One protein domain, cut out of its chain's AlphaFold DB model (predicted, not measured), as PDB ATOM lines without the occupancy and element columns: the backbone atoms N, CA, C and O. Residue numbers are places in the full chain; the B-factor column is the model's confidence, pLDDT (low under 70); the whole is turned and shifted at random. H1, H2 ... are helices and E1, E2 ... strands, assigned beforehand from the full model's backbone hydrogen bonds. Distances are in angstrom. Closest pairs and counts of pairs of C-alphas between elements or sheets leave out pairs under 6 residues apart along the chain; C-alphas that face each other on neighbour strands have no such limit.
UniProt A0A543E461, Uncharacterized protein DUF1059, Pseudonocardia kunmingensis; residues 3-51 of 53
ATOM      1  N   GLN A   3      34.989 -25.782  34.798       98.19
ATOM      2  CA  GLN A   3      35.149 -27.217  34.994       98.19
ATOM      3  C   GLN A   3      33.847 -27.830  35.510       98.19
ATOM      4  O   GLN A   3      33.150 -27.210  36.304       98.19
ATOM      5  N   VAL A   4      33.544 -29.056  35.090       98.44
ATOM      6  CA  VAL A   4      32.545 -29.915  35.737       98.44
ATOM      7  C   VAL A   4      33.187 -31.264  36.016       98.44
ATOM      8  O   VAL A   4      33.847 -31.834  35.142       98.44
ATOM      9  N   THR A   5      32.959 -31.778  37.222       97.88
ATOM     10  CA  THR A   5      33.368 -33.120  37.642       97.88
ATOM     11  C   THR A   5      32.117 -33.921  37.990       97.88
ATOM     12  O   THR A   5      31.371 -33.548  38.891       97.88
ATOM     13  N   CYS A   6      31.865 -35.008  37.267       97.00
ATOM     14  CA  CYS A   6      30.728 -35.893  37.498       97.00
ATOM     15  C   CYS A   6      31.108 -37.024  38.462       97.00
ATOM     16  O   CYS A   6      32.246 -37.498  38.475       97.00
ATOM     17  N   GLU A   7      30.138 -37.519  39.229       96.19
ATOM     18  CA  GLU A   7      30.337 -38.623  40.181       96.19
ATOM     19  C   GLU A   7      30.751 -39.948  39.516       96.19
ATOM     20  O   GLU A   7      31.425 -40.772  40.131       96.19
ATOM     21  N   CYS A   8      30.410 -40.132  38.238       96.19
ATOM     22  CA  CYS A   8      30.806 -41.288  37.432       96.19
ATOM     23  C   CYS A   8      32.284 -41.257  36.995       96.19
ATOM     24  O   CYS A   8      32.762 -42.204  36.372       96.19
ATOM     25  N   GLY A   9      33.011 -40.179  37.312       97.31
ATOM     26  CA  GLY A   9      34.416 -39.985  36.956       97.31
ATOM     27  C   GLY A   9      34.643 -39.221  35.650       97.31
ATOM     28  O   GLY A   9      35.792 -38.916  35.332       97.31
ATOM     29  N   PHE A  10      33.587 -38.871  34.904       97.94
ATOM     30  CA  PHE A  10      33.702 -37.939  33.781       97.94
ATOM     31  C   PHE A  10      34.079 -36.542  34.285       97.94
ATOM     32  O   PHE A  10      33.505 -36.041  35.251       97.94
ATOM     33  N   ALA A  11      35.017 -35.890  33.607       97.75
ATOM     34  CA  ALA A  11      35.369 -34.506  33.874       97.75
ATOM     35  C   ALA A  11      35.636 -33.777  32.558       97.75
ATOM     36  O   ALA A  11      36.284 -34.317  31.659       97.75
ATOM     37  N   THR A  12      35.169 -32.538  32.462       98.12
ATOM     38  CA  THR A  12      35.485 -31.643  31.346       98.12
ATOM     39  C   THR A  12      35.885 -30.275  31.876       98.12
ATOM     40  O   THR A  12      35.443 -29.841  32.943       98.12
ATOM     41  N   ARG A  13      36.757 -29.601  31.130       97.81
ATOM     42  CA  ARG A  13      37.269 -28.278  31.454       97.81
ATOM     43  C   ARG A  13      37.478 -27.491  30.172       97.81
ATOM     44  O   ARG A  13      38.159 -27.965  29.266       97.81
ATOM     45  N   ALA A  14      36.943 -26.276  30.114       97.69
ATOM     46  CA  ALA A  14      37.115 -25.401  28.962       97.69
ATOM     47  C   ALA A  14      37.119 -23.908  29.342       97.69
ATOM     48  O   ALA A  14      36.574 -23.512  30.379       97.69
ATOM     49  N   PRO A  15      37.705 -23.035  28.499       97.25
ATOM     50  CA  PRO A  15      37.650 -21.587  28.707       97.25
ATOM     51  C   PRO A  15      36.228 -21.030  28.589       97.25
ATOM     52  O   PRO A  15      35.895 -20.047  29.243       97.25
ATOM     53  N   GLN A  16      35.396 -21.659  27.757       97.75
ATOM     54  CA  GLN A  16      34.034 -21.228  27.453       97.75
ATOM     55  C   GLN A  16      33.034 -22.082  28.231       97.75
ATOM     56  O   GLN A  16      33.111 -23.308  28.199       97.75
ATOM     57  N   GLU A  17      32.094 -21.430  28.910       97.81
ATOM     58  CA  GLU A  17      31.053 -22.098  29.699       97.81
ATOM     59  C   GLU A  17      30.201 -23.032  28.829       97.81
ATOM     60  O   GLU A  17      30.036 -24.206  29.152       97.81
ATOM     61  N   ASP A  18      29.748 -22.550  27.667       98.19
ATOM     62  CA  ASP A  18      28.912 -23.333  26.751       98.19
ATOM     63  C   ASP A  18      29.611 -24.601  26.243       98.19
ATOM     64  O   ASP A  18      28.951 -25.587  25.919       98.19
ATOM     65  N   GLN A  19      30.945 -24.606  26.191       98.31
ATOM     66  CA  GLN A  19      31.698 -25.797  25.816       98.31
ATOM     67  C   GLN A  19      31.598 -26.874  26.903       98.31
ATOM     68  O   GLN A  19      31.250 -28.008  26.593       98.31
ATOM     69  N   VAL A  20      31.777 -26.500  28.175       98.31
ATOM     70  CA  VAL A  20      31.564 -27.403  29.321       98.31
ATOM     71  C   VAL A  20      30.130 -27.931  29.342       98.31
ATOM     72  O   VAL A  20      29.919 -29.132  29.494       98.31
ATOM     73  N   VAL A  21      29.142 -27.056  29.134       98.50
ATOM     74  CA  VAL A  21      27.726 -27.449  29.109       98.50
ATOM     75  C   VAL A  21      27.455 -28.474  28.005       98.50
ATOM     76  O   VAL A  21      26.836 -29.508  28.257       98.50
ATOM     77  N   ASN A  22      27.935 -28.225  26.787       98.44
ATOM     78  CA  ASN A  22      27.738 -29.136  25.661       98.44
ATOM     79  C   ASN A  22      28.438 -30.485  25.863       98.44
ATOM     80  O   ASN A  22      27.852 -31.522  25.536       98.44
ATOM     81  N   ASP A  23      29.648 -30.482  26.418       98.44
ATOM     82  CA  ASP A  23      30.408 -31.699  26.701       98.44
ATOM     83  C   ASP A  23      29.678 -32.573  27.729       98.44
ATOM     84  O   ASP A  23      29.480 -33.766  27.495       98.44
ATOM     85  N   VAL A  24      29.190 -31.976  28.823       98.38
ATOM     86  CA  VAL A  24      28.422 -32.690  29.857       98.38
ATOM     87  C   VAL A  24      27.110 -33.234  29.292       98.38
ATOM     88  O   VAL A  24      26.795 -34.399  29.506       98.38
ATOM     89  N   LEU A  25      26.352 -32.442  28.527       98.31
ATOM     90  CA  LEU A  25      25.096 -32.915  27.932       98.31
ATOM     91  C   LEU A  25      25.320 -34.029  26.902       98.31
ATOM     92  O   LEU A  25      24.480 -34.916  26.755       98.31
ATOM     93  N   THR A  26      26.437 -33.992  26.177       98.44
ATOM     94  CA  THR A  26      26.814 -35.059  25.243       98.44
ATOM     95  C   THR A  26      27.160 -36.339  25.993       98.44
ATOM     96  O   THR A  26      26.639 -37.398  25.644       98.44
ATOM     97  N   HIS A  27      27.960 -36.232  27.056       98.19
ATOM     98  CA  HIS A  27      28.273 -37.338  27.956       98.19
ATOM     99  C   HIS A  27      27.004 -37.951  28.564       98.19
ATOM    100  O   HIS A  27      26.770 -39.147  28.412       98.19
ATOM    101  N   VAL A  28      26.116 -37.139  29.149       97.94
ATOM    102  CA  VAL A  28      24.863 -37.620  29.755       97.94
ATOM    103  C   VAL A  28      23.993 -38.359  28.739       97.94
ATOM    104  O   VAL A  28      23.509 -39.444  29.037       97.94
ATOM    105  N   ARG A  29      23.833 -37.845  27.513       97.75
ATOM    106  CA  ARG A  29      23.062 -38.549  26.469       97.75
ATOM    107  C   ARG A  29      23.646 -39.907  26.085       97.75
ATOM    108  O   ARG A  29      22.882 -40.781  25.684       97.75
ATOM    109  N   SER A  30      24.965 -40.060  26.153       97.81
ATOM    110  CA  SER A  30      25.663 -41.297  25.792       97.81
ATOM    111  C   SER A  30      25.655 -42.314  26.932       97.81
ATOM    112  O   SER A  30      25.308 -43.474  26.724       97.81
ATOM    113  N   ASP A  31      26.025 -41.875  28.133       98.06
ATOM    114  CA  ASP A  31      26.382 -42.757  29.247       98.06
ATOM    115  C   ASP A  31      25.274 -42.857  30.307       98.06
ATOM    116  O   ASP A  31      25.213 -43.827  31.064       98.06
ATOM    117  N   HIS A  32      24.363 -41.879  30.335       97.25
ATOM    118  CA  HIS A  32      23.261 -41.775  31.290       97.25
ATOM    119  C   HIS A  32      21.940 -41.395  30.588       97.25
ATOM    120  O   HIS A  32      21.346 -40.360  30.907       97.25
ATOM    121  N   PRO A  33      21.450 -42.203  29.625       95.94
ATOM    122  CA  PRO A  33      20.273 -41.863  28.822       95.94
ATOM    123  C   PRO A  33      19.013 -41.615  29.666       95.94
ATOM    124  O   PRO A  33      18.169 -40.806  29.280       95.94
ATOM    125  N   ASP A  34      18.914 -42.249  30.836       97.19
ATOM    126  CA  ASP A  34      17.816 -42.057  31.787       97.19
ATOM    127  C   ASP A  34      17.763 -40.632  32.375       97.19
ATOM    128  O   ASP A  34      16.701 -40.186  32.792       97.19
ATOM    129  N   LEU A  35      18.880 -39.893  32.362       95.69
ATOM    130  CA  LEU A  35      18.999 -38.544  32.934       95.69
ATOM    131  C   LEU A  35      18.784 -37.413  31.917       95.69
ATOM    132  O   LEU A  35      18.785 -36.241  32.289       95.69
ATOM    133  N   VAL A  36      18.587 -37.720  30.629       92.69
ATOM    134  CA  VAL A  36      18.487 -36.710  29.551       92.69
ATOM    135  C   VAL A  36      17.312 -35.740  29.743       92.69
ATOM    136  O   VAL A  36      17.366 -34.612  29.257       92.69
ATOM    137  N   GLY A  37      16.258 -36.160  30.447       90.94
ATOM    138  CA  GLY A  37      15.119 -35.302  30.788       90.94
ATOM    139  C   GLY A  37      15.366 -34.372  31.979       90.94
ATOM    140  O   GLY A  37      14.760 -33.304  32.047       90.94
ATOM    141  N   ASP A  38      16.273 -34.753  32.878       96.50
ATOM    142  CA  ASP A  38      16.510 -34.061  34.148       96.50
ATOM    143  C   ASP A  38      17.727 -33.129  34.075       96.50
ATOM    144  O   ASP A  38      17.743 -32.049  34.674       96.50
ATOM    145  N   VAL A  39      18.746 -33.509  33.300       96.69
ATOM    146  CA  VAL A  39      19.976 -32.731  33.143       96.69
ATOM    147  C   VAL A  39      19.823 -31.751  31.984       96.69
ATOM    148  O   VAL A  39      20.066 -32.060  30.817       96.69
ATOM    149  N   THR A  40      19.411 -30.536  32.329       97.12
ATOM    150  CA  THR A  40      19.258 -29.409  31.397       97.12
ATOM    151  C   THR A  40      20.516 -28.528  31.365       97.12
ATOM    152  O   THR A  40      21.337 -28.600  32.282       97.12
ATOM    153  N   PRO A  41      20.685 -27.652  30.353       98.06
ATOM    154  CA  PRO A  41      21.797 -26.700  30.322       98.06
ATOM    155  C   PRO A  41      21.933 -25.873  31.608       98.06
ATOM    156  O   PRO A  41      23.037 -25.703  32.114       98.06
ATOM    157  N   ASP A  42      20.819 -25.393  32.162       98.19
ATOM    158  CA  ASP A  42      20.813 -24.597  33.394       98.19
ATOM    159  C   ASP A  42      21.230 -25.407  34.624       98.19
ATOM    160  O   ASP A  42      21.948 -24.898  35.484       98.19
ATOM    161  N   VAL A  43      20.847 -26.686  34.682       97.69
ATOM    162  CA  VAL A  43      21.308 -27.607  35.732       97.69
ATOM    163  C   VAL A  43      22.822 -27.781  35.656       97.69
ATOM    164  O   VAL A  43      23.501 -27.626  36.668       97.69
ATOM    165  N   VAL A  44      23.362 -28.022  34.456       98.00
ATOM    166  CA  VAL A  44      24.810 -28.181  34.260       98.00
ATOM    167  C   VAL A  44      25.568 -26.910  34.634       98.00
ATOM    168  O   VAL A  44      26.611 -27.001  35.275       98.00
ATOM    169  N   ARG A  45      25.046 -25.720  34.304       98.12
ATOM    170  CA  ARG A  45      25.651 -24.444  34.728       98.12
ATOM    171  C   ARG A  45      25.754 -24.322  36.245       98.12
ATOM    172  O   ARG A  45      26.735 -23.782  36.744       98.12
ATOM    173  N   GLY A  46      24.790 -24.876  36.979       98.00
ATOM    174  CA  GLY A  46      24.836 -24.961  38.439       98.00
ATOM    175  C   GLY A  46      25.952 -25.859  38.988       98.00
ATOM    176  O   GLY A  46      26.277 -25.751  40.168       98.00
ATOM    177  N   TRP A  47      26.543 -26.725  38.162       97.69
ATOM    178  CA  TRP A  47      27.653 -27.611  38.534       97.69
ATOM    179  C   TRP A  47      29.027 -27.043  38.173       97.69
ATOM    180  O   TRP A  47      30.038 -27.652  38.511       97.69
ATOM    181  N   ILE A  48      29.078 -25.916  37.457       98.19
ATOM    182  CA  ILE A  48      30.337 -25.369  36.958       98.19
ATOM    183  C   ILE A  48      31.171 -24.810  38.108       98.19
ATOM    184  O   ILE A  48      30.773 -23.894  38.826       98.19
ATOM    185  N   GLU A  49      32.389 -25.324  38.209       97.94
ATOM    186  CA  GLU A  49      33.443 -24.834  39.080       97.94
ATOM    187  C   GLU A  49      34.377 -23.915  38.280       97.94
ATOM    188  O   GLU A  49      34.951 -24.304  37.257       97.94
ATOM    189  N   VAL A  50      34.556 -22.675  38.745       97.12
ATOM    190  CA  VAL A  50      35.529 -21.743  38.158       97.12
ATOM    191  C   VAL A  50      36.885 -21.973  38.811       97.12
ATOM    192  O   VAL A  50      37.093 -21.649  39.979       97.12
ATOM    193  N   VAL A  51      37.829 -22.504  38.039       95.06
ATOM    194  CA  VAL A  51      39.179 -22.851  38.504       95.06
ATOM    195  C   VAL A  51      40.249 -21.954  37.859       95.06
ATOM    196  O   VAL A  51      40.045 -21.482  36.732       95.06
TER     197      VAL A  51
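What this domain is: This is residues 3 to 51 of the 53 residues of the protein "Uncharacterized protein DUF1059" of Pseudonocardia kunmingensis (UniProt A0A543E461). A small hairpin of two strands, E1 and E2, packs on one side of a single long helix, H1, and a short helix, H2, packs on H1 as well. After H1 the chain folds back through residues 32 to 40 to reach H2, and the last printed residue, Val 51, comes back near the first, Gln 3. The printed part has 49 residues, with two named strands followed by two named helices in the order E1, E2, H1, H2; the sheet has the order E1 - E2 and is antiparallel. The class is mixed, helices and strands. The whole is compact, with a radius of gyration of the C-alphas of 9.9 A, and it spans 29 by 21 by 14 A.

How they stand to each other: Begin with the sheet, where E1, residues 3 to 5, and E2, residues 11 to 14, form a hairpin of antiparallel neighbours, with 176 degrees between their directions. Look at C-alphas 3 and 13, which face each other at 4.3 A, and at 5 and 11, which face each other at 4.5 A. Between the strands, N 4 and O 12 are 3.0 A apart and N 12 and O 4 are 3.1 A apart, both within hydrogen-bond range. Go next to H1, residues 17 to 31: its closest C-alphas to E2 are those of Val 20 and Ala 14, at 5.9 A. From E1 to H1 the closest C-alphas are those of Gln 3 and Val 20, at 6.7 A. H2, residues 41 to 45, touches H1, and the closest C-alphas, those of Val 21 and Val 44, are 6.0 A apart. E1 and H2 are only just apart, with their closest C-alphas at 8.1 A, and E2 and H2 are apart. In H1 and H2 every O i to N i+4 pair is within hydrogen-bond range.

Where its parts are: Find C-alpha 3 at (35.149, -27.217, 34.994), where E1 begins its 6.7 A to Thr 5. E2 runs 10.5 A from Ala 11 to Ala 14. Find C-alpha 17 at (31.053, -22.098, 29.699); from there H1 runs 21.2 A to C-alpha 31 at (26.382, -42.757, 29.247). H2 covers 6.3 A from Pro 41 and ends at C-alpha 45, at (25.651, -24.444, 34.728).

The domain as a whole: The two C-alphas farthest apart are those of Asp 34 and Val 51, at 29.5 A, while those of Gln 3 and Val 51 are 6.9 A apart. The links E1 to E2 and E2 to H1 are tight, and the link H1 to H2, of 9 residues, is short. The printed part has no cut. The mean pLDDT of the printed part is 97.4, and no printed residue is under 70.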